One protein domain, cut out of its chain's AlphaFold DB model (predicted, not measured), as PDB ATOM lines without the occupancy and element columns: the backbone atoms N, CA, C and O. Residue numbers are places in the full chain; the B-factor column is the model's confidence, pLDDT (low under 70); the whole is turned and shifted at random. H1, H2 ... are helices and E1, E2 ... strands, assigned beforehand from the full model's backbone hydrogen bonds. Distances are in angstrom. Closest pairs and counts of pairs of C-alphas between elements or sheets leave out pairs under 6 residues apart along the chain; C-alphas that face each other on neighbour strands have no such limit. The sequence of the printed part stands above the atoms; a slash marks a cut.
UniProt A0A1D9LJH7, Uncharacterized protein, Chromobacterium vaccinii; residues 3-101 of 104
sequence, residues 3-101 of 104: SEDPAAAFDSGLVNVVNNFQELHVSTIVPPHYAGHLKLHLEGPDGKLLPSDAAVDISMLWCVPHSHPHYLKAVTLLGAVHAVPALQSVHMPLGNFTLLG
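AT A GLANCE: This is residues 3 to 101 of the 104 residues of an uncharacterized protein of Chromobacterium vaccinii (UniProt A0A1D9LJH7). With little regular structure, this is a long ribbon of two strands, E1 and E2, with H1 and H2 capping one end; residues 3 to 54, with no named element, loop beside the ribbon. The printed part has 99 residues, 33 in named elements, in the order E1, H1, H2, E2; the class is mixed. It is loose, radius of gyration of the C-alphas 16.2 A, and only just elongated, spanning 47 by 31 by 19 A.

IN THESE COORDINATES: After residue 54, find C-alpha 55 at (1.452, -34.588, -0.665); E1 runs 28.3 A to residue 64. H1 is residues 71 to 78, H2 83 to 86. E2, residues 90 to 100, 29.1 A, bends by 57 degrees at residue 94 and ends at (-2.854, -34.106, -1.915).

HOW THE PARTS SIT: E1 and E2 are antiparallel at 163 degrees; look at N 56 and O 99, 2.8 A. The closest C-alphas of H1 and E2, Ala 74 and Met 92, are 6.7 A apart. H1 and H2 only just touch, with 3 pairs of C-alphas within 8 A, closest Val 75 and Ala 83, 7.2 A. E1 and H2 are apart. In H1 every O i to N i+4 pair is within hydrogen-bond range; H2 is too short for one.

THE WHOLE: The farthest C-alphas, Asp 46 and Pro 85, are 48.1 A apart. The printed part has no cut, no link between named elements is long, and no printed residue is under pLDDT 70.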
ATOM      1  N   SER A   3       1.640 -17.839   1.986       88.25
ATOM      2  CA  SER A   3       0.387 -17.421   2.609       88.25
ATOM      3  C   SER A   3      -0.112 -16.129   1.976       88.25
ATOM      4  O   SER A   3       0.608 -15.133   1.933       88.25
ATOM      5  N   GLU A   4      -1.360 -16.146   1.515       86.38
ATOM      6  CA  GLU A   4      -2.063 -14.966   1.001       86.38
ATOM      7  C   GLU A   4      -2.708 -14.129   2.116       86.38
ATOM      8  O   GLU A   4      -3.281 -13.075   1.838       86.38
ATOM      9  N   ASP A   5      -2.660 -14.587   3.372       85.75
ATOM     10  CA  ASP A   5      -3.177 -13.814   4.499       85.75
ATOM     11  C   ASP A   5      -2.181 -12.707   4.892       85.75
ATOM     12  O   ASP A   5      -1.090 -13.024   5.370       85.75
ATOM     13  N   PRO A   6      -2.539 -11.411   4.783       83.81
ATOM     14  CA  PRO A   6      -1.647 -10.315   5.161       83.81
ATOM     15  C   PRO A   6      -1.209 -10.346   6.633       83.81
ATOM     16  O   PRO A   6      -0.123  -9.875   6.960       83.81
ATOM     17  N   ALA A   7      -2.044 -10.883   7.527       84.81
ATOM     18  CA  ALA A   7      -1.775 -10.971   8.962       84.81
ATOM     19  C   ALA A   7      -0.916 -12.188   9.347       84.81
ATOM     20  O   ALA A   7      -0.453 -12.268  10.484       84.81
ATOM     21  N   ALA A   8      -0.709 -13.121   8.416       84.81
ATOM     22  CA  ALA A   8       0.109 -14.317   8.583       84.81
ATOM     23  C   ALA A   8       0.917 -14.596   7.304       84.81
ATOM     24  O   ALA A   8       1.031 -15.743   6.866       84.81
ATOM     25  N   ALA A   9       1.435 -13.536   6.678       86.00
ATOM     26  CA  ALA A   9       2.129 -13.629   5.403       86.00
ATOM     27  C   ALA A   9       3.480 -14.326   5.585       86.00
ATOM     28  O   ALA A   9       4.228 -14.042   6.526       86.00
ATOM     29  N   PHE A  10       3.786 -15.239   4.672       88.19
ATOM     30  CA  PHE A  10       5.077 -15.905   4.577       88.19
ATOM     31  C   PHE A  10       5.260 -16.480   3.174       88.19
ATOM     32  O   PHE A  10       4.281 -16.717   2.468       88.19
ATOM     33  N   ASP A  11       6.505 -16.772   2.816       88.94
ATOM     34  CA  ASP A  11       6.862 -17.509   1.608       88.94
ATOM     35  C   ASP A  11       7.954 -18.528   1.958       88.94
ATOM     36  O   ASP A  11       8.968 -18.184   2.566       88.94
ATOM     37  N   SER A  12       7.724 -19.796   1.617       86.56
ATOM     38  CA  SER A  12       8.703 -20.871   1.780       86.56
ATOM     39  C   SER A  12       9.859 -20.779   0.785       86.56
ATOM     40  O   SER A  12      10.852 -21.486   0.941       86.56
ATOM     41  N   GLY A  13       9.691 -20.005  -0.288       85.94
ATOM     42  CA  GLY A  13      10.503 -20.105  -1.487       85.94
ATOM     43  C   GLY A  13      10.373 -21.477  -2.155       85.94
ATOM     44  O   GLY A  13       9.433 -22.244  -1.901       85.94
ATOM     45  N   LEU A  14      11.347 -21.783  -3.013       85.44
ATOM     46  CA  LEU A  14      11.459 -23.070  -3.689       85.44
ATOM     47  C   LEU A  14      12.040 -24.120  -2.734       85.44
ATOM     48  O   LEU A  14      13.169 -23.990  -2.258       85.44
ATOM     49  N   VAL A  15      11.265 -25.171  -2.478       85.69
ATOM     50  CA  VAL A  15      11.660 -26.282  -1.608       85.69
ATOM     51  C   VAL A  15      12.044 -27.473  -2.478       85.69
ATOM     52  O   VAL A  15      11.203 -28.041  -3.169       85.69
ATOM     53  N   ASN A  16      13.318 -27.863  -2.439       83.62
ATOM     54  CA  ASN A  16      13.801 -29.054  -3.133       83.62
ATOM     55  C   ASN A  16      13.633 -30.287  -2.240       83.62
ATOM     56  O   ASN A  16      14.232 -30.361  -1.168       83.62
ATOM     57  N   VAL A  17      12.854 -31.268  -2.697       82.56
ATOM     58  CA  VAL A  17      12.661 -32.541  -1.991       82.56
ATOM     59  C   VAL A  17      13.757 -33.515  -2.409       82.56
ATOM     60  O   VAL A  17      13.769 -33.995  -3.538       82.56
ATOM     61  N   VAL A  18      14.696 -33.792  -1.502       79.69
ATOM     62  CA  VAL A  18      15.886 -34.611  -1.807       79.69
ATOM     63  C   VAL A  18      15.753 -36.067  -1.334       79.69
ATOM     64  O   VAL A  18      16.373 -36.945  -1.922       79.69
ATOM     65  N   ASN A  19      14.939 -36.344  -0.303       71.00
ATOM     66  CA  ASN A  19      14.840 -37.654   0.364       71.00
ATOM     67  C   ASN A  19      13.382 -38.106   0.580       71.00
ATOM     68  O   ASN A  19      12.968 -38.335   1.714       71.00
ATOM     69  N   ASN A  20      12.595 -38.234  -0.495       81.38
ATOM     70  CA  ASN A  20      11.156 -38.585  -0.506       81.38
ATOM     71  C   ASN A  20      10.217 -37.588   0.206       81.38
ATOM     72  O   ASN A  20       9.065 -37.454  -0.188       81.38
ATOM     73  N   PHE A  21      10.697 -36.876   1.224       86.81
ATOM     74  CA  PHE A  21      10.016 -35.788   1.913       86.81
ATOM     75  C   PHE A  21      11.024 -34.696   2.297       86.81
ATOM     76  O   PHE A  21      12.238 -34.914   2.303       86.81
ATOM     77  N   GLN A  22      10.510 -33.508   2.607       88.62
ATOM     78  CA  GLN A  22      11.279 -32.395   3.153       88.62
ATOM     79  C   GLN A  22      10.425 -31.693   4.206       88.62
ATOM     80  O   GLN A  22       9.297 -31.300   3.923       88.62
ATOM     81  N   GLU A  23      10.969 -31.526   5.410       89.62
ATOM     82  CA  GLU A  23      10.329 -30.741   6.464       89.62
ATOM     83  C   GLU A  23      10.807 -29.288   6.392       89.62
ATOM     84  O   GLU A  23      11.990 -29.016   6.158       89.62
ATOM     85  N   LEU A  24       9.877 -28.352   6.574       89.00
ATOM     86  CA  LEU A  24      10.148 -26.922   6.612       89.00
ATOM     87  C   LEU A  24       9.410 -26.297   7.793       89.00
ATOM     88  O   LEU A  24       8.204 -26.472   7.944       89.00
ATOM     89  N   HIS A  25      10.127 -25.490   8.570       89.62
ATOM     90  CA  HIS A  25       9.532 -24.685   9.629       89.62
ATOM     91  C   HIS A  25       9.440 -23.230   9.187       89.62
ATOM     92  O   HIS A  25      10.452 -22.593   8.897       89.62
ATOM     93  N   VAL A  26       8.219 -22.700   9.182       88.44
ATOM     94  CA  VAL A  26       7.947 -21.283   8.945       88.44
ATOM     95  C   VAL A  26       7.241 -20.722  10.170       88.44
ATOM     96  O   VAL A  26       6.255 -21.283  10.645       88.44
ATOM     97  N   SER A  27       7.751 -19.613  10.693       87.50
ATOM     98  CA  SER A  27       7.174 -18.916  11.840       87.50
ATOM     99  C   SER A  27       6.734 -17.518  11.434       87.50
ATOM    100  O   SER A  27       7.502 -16.795  10.803       87.50
ATOM    101  N   THR A  28       5.537 -17.115  11.852       86.50
ATOM    102  CA  THR A  28       5.022 -15.757  11.650       86.50
ATOM    103  C   THR A  28       4.378 -15.238  12.934       86.50
ATOM    104  O   THR A  28       3.900 -16.022  13.759       86.50
ATOM    105  N   ILE A  29       4.407 -13.921  13.135       86.44
ATOM    106  CA  ILE A  29       3.767 -13.265  14.277       86.44
ATOM    107  C   ILE A  29       2.404 -12.765  13.815       86.44
ATOM    108  O   ILE A  29       2.322 -11.897  12.952       86.44
ATOM    109  N   VAL A  30       1.348 -13.294  14.425       84.19
ATOM    110  CA  VAL A  30      -0.040 -12.928  14.121       84.19
ATOM    111  C   VAL A  30      -0.594 -11.947  15.162       84.19
ATOM    112  O   VAL A  30      -0.131 -11.941  16.310       84.19
ATOM    113  N   PRO A  31      -1.589 -11.113  14.810       85.75
ATOM    114  CA  PRO A  31      -2.245 -10.233  15.770       85.75
ATOM    115  C   PRO A  31      -2.998 -11.018  16.866       85.75
ATOM    116  O   PRO A  31      -3.344 -12.189  16.682       85.75
ATOM    117  N   PRO A  32      -3.301 -10.381  18.014       80.81
ATOM    118  CA  PRO A  32      -4.119 -10.993  19.058       80.81
ATOM    119  C   PRO A  32      -5.473 -11.483  18.522       80.81
ATOM    120  O   PRO A  32      -6.094 -10.812  17.702       80.81
ATOM    121  N   HIS A  33      -5.946 -12.631  19.020       78.00
ATOM    122  CA  HIS A  33      -7.216 -13.264  18.618       78.00
ATOM    123  C   HIS A  33      -7.324 -13.639  17.132       78.00
ATOM    124  O   HIS A  33      -8.429 -13.807  16.616       78.00
ATOM    125  N   TYR A  34      -6.194 -13.800  16.443       81.69
ATOM    126  CA  TYR A  34      -6.189 -14.306  15.079       81.69
ATOM    127  C   TYR A  34      -6.868 -15.682  15.003       81.69
ATOM    128  O   TYR A  34      -6.562 -16.585  15.783       81.69
ATOM    129  N   ALA A  35      -7.796 -15.837  14.056       78.75
ATOM    130  CA  ALA A  35      -8.643 -17.024  13.939       78.75
ATOM    131  C   ALA A  35      -7.876 -18.292  13.515       78.75
ATOM    132  O   ALA A  35      -8.434 -19.384  13.562       78.75
ATOM    133  N   GLY A  36      -6.615 -18.160  13.088       75.25
ATOM    134  CA  GLY A  36      -5.816 -19.290  12.612       75.25
ATOM    135  C   GLY A  36      -6.231 -19.779  11.222       75.25
ATOM    136  O   GLY A  36      -5.962 -20.924  10.874       75.25
ATOM    137  N   HIS A  37      -6.912 -18.942  10.435       78.62
ATOM    138  CA  HIS A  37      -7.330 -19.283   9.078       78.62
ATOM    139  C   HIS A  37      -6.239 -18.895   8.081       78.62
ATOM    140  O   HIS A  37      -6.147 -17.740   7.682       78.62
ATOM    141  N   LEU A  38      -5.441 -19.866   7.648       81.06
ATOM    142  CA  LEU A  38      -4.406 -19.651   6.641       81.06
ATOM    143  C   LEU A  38      -4.938 -19.930   5.234       81.06
ATOM    144  O   LEU A  38      -5.449 -21.013   4.952       81.06
ATOM    145  N   LYS A  39      -4.786 -18.951   4.335       86.25
ATOM    146  CA  LYS A  39      -4.958 -19.145   2.891       86.25
ATOM    147  C   LYS A  39      -3.605 -19.468   2.288       86.25
ATOM    148  O   LYS A  39      -2.729 -18.608   2.266       86.25
ATOM    149  N   LEU A  40      -3.442 -20.705   1.840       86.81
ATOM    150  CA  LEU A  40      -2.177 -21.205   1.322       86.81
ATOM    151  C   LEU A  40      -2.268 -21.437  -0.175       86.81
ATOM    152  O   LEU A  40      -3.264 -21.964  -0.670       86.81
ATOM    153  N   HIS A  41      -1.185 -21.095  -0.856       88.00
ATOM    154  CA  HIS A  41      -0.986 -21.411  -2.254       88.00
ATOM    155  C   HIS A  41       0.194 -22.380  -2.412       88.00
ATOM    156  O   HIS A  41       1.262 -22.188  -1.813       88.00
ATOM    157  N   LEU A  42      -0.018 -23.450  -3.183       87.62
ATOM    158  CA  LEU A  42       0.929 -24.545  -3.393       87.62
ATOM    159  C   LEU A  42       1.158 -24.748  -4.890       87.62
ATOM    160  O   LEU A  42       0.251 -25.175  -5.601       87.62
ATOM    161  N   GLU A  43       2.382 -24.489  -5.335       87.50
ATOM    162  CA  GLU A  43       2.782 -24.601  -6.737       87.50
ATOM    163  C   GLU A  43       4.066 -25.421  -6.871       87.50
ATOM    164  O   GLU A  43       4.937 -25.398  -5.994       87.50
ATOM    165  N   GLY A  44       4.172 -26.132  -7.991       84.31
ATOM    166  CA  GLY A  44       5.397 -26.741  -8.481       84.31
ATOM    167  C   GLY A  44       6.355 -25.714  -9.106       84.31
ATOM    168  O   GLY A  44       6.044 -24.527  -9.211       84.31
ATOM    169  N   PRO A  45       7.542 -26.156  -9.554       80.12
ATOM    170  CA  PRO A  45       8.585 -25.271 -10.082       80.12
ATOM    171  C   PRO A  45       8.193 -24.532 -11.374       80.12
ATOM    172  O   PRO A  45       8.830 -23.541 -11.720       80.12
ATOM    173  N   ASP A  46       7.169 -24.999 -12.090       84.12
ATOM    174  CA  ASP A  46       6.620 -24.371 -13.295       84.12
ATOM    175  C   ASP A  46       5.400 -23.471 -13.015       84.12
ATOM    176  O   ASP A  46       4.746 -23.021 -13.957       84.12
ATOM    177  N   GLY A  47       5.090 -23.206 -11.738       83.31
ATOM    178  CA  GLY A  47       3.928 -22.417 -11.321       83.31
ATOM    179  C   GLY A  47       2.593 -23.150 -11.481       83.31
ATOM    180  O   GLY A  47       1.538 -22.525 -11.435       83.31
ATOM    181  N   LYS A  48       2.606 -24.467 -11.723       86.56
ATOM    182  CA  LYS A  48       1.384 -25.279 -11.795       86.56
ATOM    183  C   LYS A  48       1.057 -25.920 -10.456       86.56
ATOM    184  O   LYS A  48       1.862 -25.914  -9.529       86.56
ATOM    185  N   LEU A  49      -0.135 -26.510 -10.374       85.31
ATOM    186  CA  LEU A  49      -0.552 -27.311  -9.228       85.31
ATOM    187  C   LEU A  49       0.445 -28.437  -8.942       85.31
ATOM    188  O   LEU A  49       1.109 -28.951  -9.842       85.31
ATOM    189  N   LEU A  50       0.498 -28.843  -7.675       87.31
ATOM    190  CA  LEU A  50       1.285 -29.999  -7.268       87.31
ATOM    191  C   LEU A  50       0.853 -31.262  -8.041       87.31
ATOM    192  O   LEU A  50      -0.357 -31.476  -8.221       87.31
ATOM    193  N   PRO A  51       1.814 -32.103  -8.466       85.94
ATOM    194  CA  PRO A  51       1.523 -33.342  -9.183       85.94
ATOM    195  C   PRO A  51       0.748 -34.320  -8.291       85.94
ATOM    196  O   PRO A  51       0.828 -34.246  -7.064       85.94
ATOM    197  N   SER A  52      -0.020 -35.229  -8.893       87.25
ATOM    198  CA  SER A  52      -0.907 -36.166  -8.175       87.25
ATOM    199  C   SER A  52      -0.211 -37.112  -7.192       87.25
ATOM    200  O   SER A  52      -0.857 -37.641  -6.287       87.25
ATOM    201  N   ASP A  53       1.093 -37.327  -7.340       86.31
ATOM    202  CA  ASP A  53       1.916 -38.131  -6.437       86.31
ATOM    203  C   ASP A  53       2.525 -37.326  -5.275       86.31
ATOM    204  O   ASP A  53       3.116 -37.909  -4.364       86.31
ATOM    205  N   ALA A  54       2.358 -36.000  -5.261       87.62
ATOM    206  CA  ALA A  54       2.815 -35.148  -4.177       87.62
ATOM    207  C   ALA A  54       1.764 -35.015  -3.067       87.62
ATOM    208  O   ALA A  54       0.560 -34.907  -3.301       87.62
ATOM    209  N   ALA A  55       2.249 -34.935  -1.831       89.44
ATOM    210  CA  ALA A  55       1.452 -34.588  -0.665       89.44
ATOM    211  C   ALA A  55       2.189 -33.540   0.169       89.44
ATOM    212  O   ALA A  55       3.412 -33.587   0.308       89.44
ATOM    213  N   VAL A  56       1.437 -32.604   0.737       89.81
ATOM    214  CA  VAL A  56       1.942 -31.584   1.655       89.81
ATOM    215  C   VAL A  56       1.189 -31.715   2.966       89.81
ATOM    216  O   VAL A  56      -0.032 -31.572   2.999       89.81
ATOM    217  N   ASP A  57       1.922 -31.980   4.044       91.25
ATOM    218  CA  ASP A  57       1.384 -31.923   5.398       91.25
ATOM    219  C   ASP A  57       1.714 -30.572   6.035       91.25
ATOM    220  O   ASP A  57       2.859 -30.119   6.013       91.25
ATOM    221  N   ILE A  58       0.695 -29.913   6.575       89.75
ATOM    222  CA  ILE A  58       0.810 -28.622   7.244       89.75
ATOM    223  C   ILE A  58       0.394 -28.812   8.691       89.75
ATOM    224  O   ILE A  58      -0.791 -28.950   8.997       89.75
ATOM    225  N   SER A  59       1.379 -28.752   9.580       90.69
ATOM    226  CA  SER A  59       1.171 -28.746  11.024       90.69
ATOM    227  C   SER A  59       1.227 -27.313  11.553       90.69
ATOM    228  O   SER A  59       2.273 -26.663  11.529       90.69
ATOM    229  N   MET A  60       0.095 -26.796  12.034       89.38
ATOM    230  CA  MET A  60       0.016 -25.453  12.609       89.38
ATOM    231  C   MET A  60       0.324 -25.497  14.100       89.38
ATOM    232  O   MET A  60      -0.344 -26.194  14.869       89.38
ATOM    233  N   LEU A  61       1.306 -24.704  14.520       91.50
ATOM    234  CA  LEU A  61       1.775 -24.653  15.899       91.50
ATOM    235  C   LEU A  61       1.697 -23.223  16.433       91.50
ATOM    236  O   LEU A  61       2.169 -22.280  15.799       91.50
ATOM    237  N   TRP A  62       1.165 -23.062  17.641       90.38
ATOM    238  CA  TRP A  62       1.299 -21.828  18.401       90.38
ATOM    239  C   TRP A  62       2.543 -21.894  19.284       90.38
ATOM    240  O   TRP A  62       2.622 -22.703  20.210       90.38
ATOM    241  N   CYS A  63       3.518 -21.029  19.007       92.44
ATOM    242  CA  CYS A  63       4.682 -20.847  19.866       92.44
ATOM    243  C   CYS A  63       4.295 -20.019  21.098       92.44
ATOM    244  O   CYS A  63       4.019 -18.822  21.000       92.44
ATOM    245  N   VAL A  64       4.259 -20.669  22.262       92.81
ATOM    246  CA  VAL A  64       3.925 -20.051  23.547       92.81
ATOM    247  C   VAL A  64       5.229 -19.759  24.294       92.81
ATOM    248  O   VAL A  64       5.836 -20.691  24.832       92.81
ATOM    249  N   PRO A  65       5.687 -18.494  24.346       93.94
ATOM    250  CA  PRO A  65       6.899 -18.148  25.076       93.94
ATOM    251  C   PRO A  65       6.691 -18.292  26.584       93.94
ATOM    252  O   PRO A  65       5.569 -18.170  27.083       93.94
ATOM    253  N   HIS A  66       7.784 -18.471  27.329       94.69
ATOM    254  CA  HIS A  66       7.743 -18.618  28.791       94.69
ATOM    255  C   HIS A  66       7.106 -17.415  29.516       94.69
ATOM    256  O   HIS A  66       6.634 -17.539  30.643       94.69
ATOM    257  N   SER A  67       7.103 -16.240  28.878       94.12
ATOM    258  CA  SER A  67       6.499 -15.005  29.384       94.12
ATOM    259  C   SER A  67       4.985 -14.924  29.161       94.12
ATOM    260  O   SER A  67       4.342 -14.010  29.676       94.12
ATOM    261  N   HIS A  68       4.393 -15.848  28.398       93.19
ATOM    262  CA  HIS A  68       2.976 -15.801  28.060       93.19
ATOM    263  C   HIS A  68       2.090 -16.185  29.263       93.19
ATOM    264  O   HIS A  68       2.365 -17.195  29.917       93.19
ATOM    265  N   PRO A  69       0.958 -15.495  29.518       94.44
ATOM    266  CA  PRO A  69       0.063 -15.800  30.645       94.44
ATOM    267  C   PRO A  69      -0.467 -17.243  30.684       94.44
ATOM    268  O   PRO A  69      -0.850 -17.753  31.733       94.44
ATOM    269  N   HIS A  70      -0.503 -17.913  29.532       92.69
ATOM    270  CA  HIS A  70      -0.967 -19.299  29.401       92.69
ATOM    271  C   HIS A  70       0.161 -20.339  29.319       92.69
ATOM    272  O   HIS A  70      -0.129 -21.515  29.112       92.69
ATOM    273  N   TYR A  71       1.424 -19.943  29.512       95.75
ATOM    274  CA  TYR A  71       2.583 -20.827  29.367       95.75
ATOM    275  C   TYR A  71       2.505 -22.082  30.246       95.75
ATOM    276  O   TYR A  71       2.585 -23.195  29.736       95.75
ATOM    277  N   LEU A  72       2.254 -21.936  31.553       96.00
ATOM    278  CA  LEU A  72       2.179 -23.087  32.467       96.00
ATOM    279  C   LEU A  72       1.047 -24.060  32.103       96.00
ATOM    280  O   LEU A  72       1.196 -25.276  32.235       96.00
ATOM    281  N   LYS A  73      -0.079 -23.537  31.600       95.44
ATOM    282  CA  LYS A  73      -1.189 -24.362  31.109       95.44
ATOM    283  C   LYS A  73      -0.785 -25.131  29.852       95.44
ATOM    284  O   LYS A  73      -1.053 -26.325  29.777       95.44
ATOM    285  N   ALA A  74      -0.120 -24.470  28.905       94.44
ATOM    286  CA  ALA A  74       0.405 -25.099  27.695       94.44
ATOM    287  C   ALA A  74       1.411 -26.214  28.029       94.44
ATOM    288  O   ALA A  74       1.243 -27.344  27.584       94.44
ATOM    289  N   VAL A  75       2.380 -25.937  28.907       96.25
ATOM    290  CA  VAL A  75       3.337 -26.932  29.418       96.25
ATOM    291  C   VAL A  75       2.625 -28.150  30.006       96.25
ATOM    292  O   VAL A  75       3.002 -29.282  29.715       96.25
ATOM    293  N   THR A  76       1.598 -27.921  30.828       95.81
ATOM    294  CA  THR A  76       0.854 -28.995  31.502       95.81
ATOM    295  C   THR A  76       0.109 -29.866  30.494       95.81
ATOM    296  O   THR A  76       0.193 -31.087  30.566       95.81
ATOM    297  N   LEU A  77      -0.581 -29.246  29.530       94.25
ATOM    298  CA  LEU A  77      -1.304 -29.954  28.468       94.25
ATOM    299  C   LEU A  77      -0.371 -30.785  27.579       94.25
ATOM    300  O   LEU A  77      -0.751 -31.869  27.150       94.25
ATOM    301  N   LEU A  78       0.843 -30.292  27.329       94.75
ATOM    302  CA  LEU A  78       1.851 -30.975  26.515       94.75
ATOM    303  C   LEU A  78       2.690 -31.993  27.301       94.75
ATOM    304  O   LEU A  78       3.512 -32.684  26.707       94.75
ATOM    305  N   GLY A  79       2.560 -32.058  28.631       94.44
ATOM    306  CA  GLY A  79       3.464 -32.845  29.478       94.44
ATOM    307  C   GLY A  79       4.926 -32.372  29.427       94.44
ATOM    308  O   GLY A  79       5.832 -33.104  29.820       94.44
ATOM    309  N   ALA A  80       5.182 -31.144  28.968       93.44
ATOM    310  CA  ALA A  80       6.515 -30.610  28.688       93.44
ATOM    311  C   ALA A  80       7.199 -30.038  29.944       93.44
ATOM    312  O   ALA A  80       7.752 -28.940  29.922       93.44
ATOM    313  N   VAL A  81       7.153 -30.760  31.068       92.06
ATOM    314  CA  VAL A  81       7.572 -30.256  32.394       92.06
ATOM    315  C   VAL A  81       9.025 -29.756  32.399       92.06
ATOM    316  O   VAL A  81       9.348 -28.777  33.071       92.06
ATOM    317  N   HIS A  82       9.891 -30.369  31.589       93.62
ATOM    318  CA  HIS A  82      11.293 -29.970  31.433       93.62
ATOM    319  C   HIS A  82      11.485 -28.574  30.811       93.62
ATOM    320  O   HIS A  82      12.528 -27.960  31.031       93.62
ATOM    321  N   ALA A  83      10.490 -28.038  30.097       91.25
ATOM    322  CA  ALA A  83      10.564 -26.707  29.492       91.25
ATOM    323  C   ALA A  83      10.519 -25.577  30.538       91.25
ATOM    324  O   ALA A  83      11.051 -24.493  30.298       91.25
ATOM    325  N   VAL A  84       9.924 -25.811  31.718       91.31
ATOM    326  CA  VAL A  84       9.791 -24.795  32.782       91.31
ATOM    327  C   VAL A  84      11.147 -24.329  33.318       91.31
ATOM    328  O   VAL A  84      11.414 -23.133  33.221       91.31
ATOM    329  N   PRO A  85      12.026 -25.208  33.846       93.88
ATOM    330  CA  PRO A  85      13.331 -24.771  34.343       93.88
ATOM    331  C   PRO A  85      14.246 -24.249  33.228       93.88
ATOM    332  O   PRO A  85      15.121 -23.433  33.496       93.88
ATOM    333  N   ALA A  86      14.040 -24.696  31.984       93.75
ATOM    334  CA  ALA A  86      14.816 -24.260  30.830       93.75
ATOM    335  C   ALA A  86      14.319 -22.938  30.210       93.75
ATOM    336  O   ALA A  86      14.962 -22.432  29.293       93.75
ATOM    337  N   LEU A  87      13.187 -22.392  30.681       93.19
ATOM    338  CA  LEU A  87      12.524 -21.201  30.128       93.19
ATOM    339  C   LEU A  87      12.303 -21.284  28.605       93.19
ATOM    340  O   LEU A  87      12.343 -20.276  27.898       93.19
ATOM    341  N   GLN A  88      12.076 -22.494  28.097       94.31
ATOM    342  CA  GLN A  88      11.907 -22.744  26.669       94.31
ATOM    343  C   GLN A  88      10.483 -22.420  26.229       94.31
ATOM    344  O   GLN A  88       9.523 -22.699  26.940       94.31
ATOM    345  N   SER A  89      10.331 -21.866  25.028       94.94
ATOM    346  CA  SER A  89       9.014 -21.795  24.397       94.94
ATOM    347  C   SER A  89       8.477 -23.202  24.143       94.94
ATOM    348  O   SER A  89       9.233 -24.111  23.801       94.94
ATOM    349  N   VAL A  90       7.162 -23.370  24.272       95.38
ATOM    350  CA  VAL A  90       6.480 -24.625  23.929       95.38
ATOM    351  C   VAL A  90       5.605 -24.442  22.697       95.38
ATOM    352  O   VAL A  90       5.035 -23.374  22.485       95.38
ATOM    353  N   HIS A  91       5.492 -25.489  21.882       94.19
ATOM    354  CA  HIS A  91       4.708 -25.473  20.650       94.19
ATOM    355  C   HIS A  91       3.384 -26.206  20.867       94.19
ATOM    356  O   HIS A  91       3.345 -27.432  20.955       94.19
ATOM    357  N   MET A  92       2.299 -25.444  20.982       91.44
ATOM    358  CA  MET A  92       0.945 -25.980  21.113       91.44
ATOM    359  C   MET A  92       0.386 -26.321  19.727       91.44
ATOM    360  O   MET A  92       0.302 -25.416  18.894       91.44
ATOM    361  N   PRO A  93      -0.028 -27.570  19.459       90.94
ATOM    362  CA  PRO A  93      -0.650 -27.908  18.188       90.94
ATOM    363  C   PRO A  93      -2.014 -27.223  18.071       90.94
ATOM    364  O   PRO A  93      -2.827 -27.275  18.994       90.94
ATOM    365  N   LEU A  94      -2.250 -26.573  16.934       86.75
ATOM    366  CA  LEU A  94      -3.527 -25.940  16.595       86.75
ATOM    367  C   LEU A  94      -4.348 -26.789  15.621       86.75
ATOM    368  O   LEU A  94      -5.575 -26.737  15.648       86.75
ATOM    369  N   GLY A  95      -3.683 -27.576  14.777       86.12
ATOM    370  CA  GLY A  95      -4.327 -28.454  13.809       86.12
ATOM    371  C   GLY A  95      -3.365 -28.866  12.705       86.12
ATOM    372  O   GLY A  95      -2.385 -28.167  12.449       86.12
ATOM    373  N   ASN A  96      -3.677 -29.987  12.058       89.81
ATOM    374  CA  ASN A  96      -2.889 -30.541  10.965       89.81
ATOM    375  C   ASN A  96      -3.782 -30.748   9.741       89.81
ATOM    376  O   ASN A  96      -4.926 -31.192   9.878       89.81
ATOM    377  N   PHE A  97      -3.253 -30.442   8.561       89.19
ATOM    378  CA  PHE A  97      -3.943 -30.608   7.287       89.19
ATOM    379  C   PHE A  97      -3.017 -31.281   6.289       89.19
ATOM    380  O   PHE A  97      -1.922 -30.788   6.034       89.19
ATOM    381  N   THR A  98      -3.490 -32.358   5.676       90.31
ATOM    382  CA  THR A  98      -2.784 -33.008   4.575       90.31
ATOM    383  C   THR A  98      -3.484 -32.660   3.270       90.31
ATOM    384  O   THR A  98      -4.680 -32.907   3.105       90.31
ATOM    385  N   LEU A  99      -2.736 -32.068   2.347       89.06
ATOM    386  CA  LEU A  99      -3.189 -31.695   1.016       89.06
ATOM    387  C   LEU A  99      -2.523 -32.622   0.006       89.06
ATOM    388  O   LEU A  99      -1.299 -32.743  -0.021       89.06
ATOM    389  N   LEU A 100      -3.334 -33.279  -0.814       89.75
ATOM    390  CA  LEU A 100      -2.854 -34.106  -1.915       89.75
ATOM    391  C   LEU A 100      -2.819 -33.263  -3.187       89.75
ATOM    392  O   LEU A 100      -3.730 -32.464  -3.429       89.75
ATOM    393  N   GLY A 101      -1.775 -33.437  -3.989       85.00
ATOM    394  CA  GLY A 101      -1.732 -32.873  -5.325       85.00
ATOM    395  C   GLY A 101      -2.847 -33.458  -6.189       85.00
ATOM    396  O   GLY A 101      -3.251 -34.610  -6.033       85.00
TER     397      GLY A 101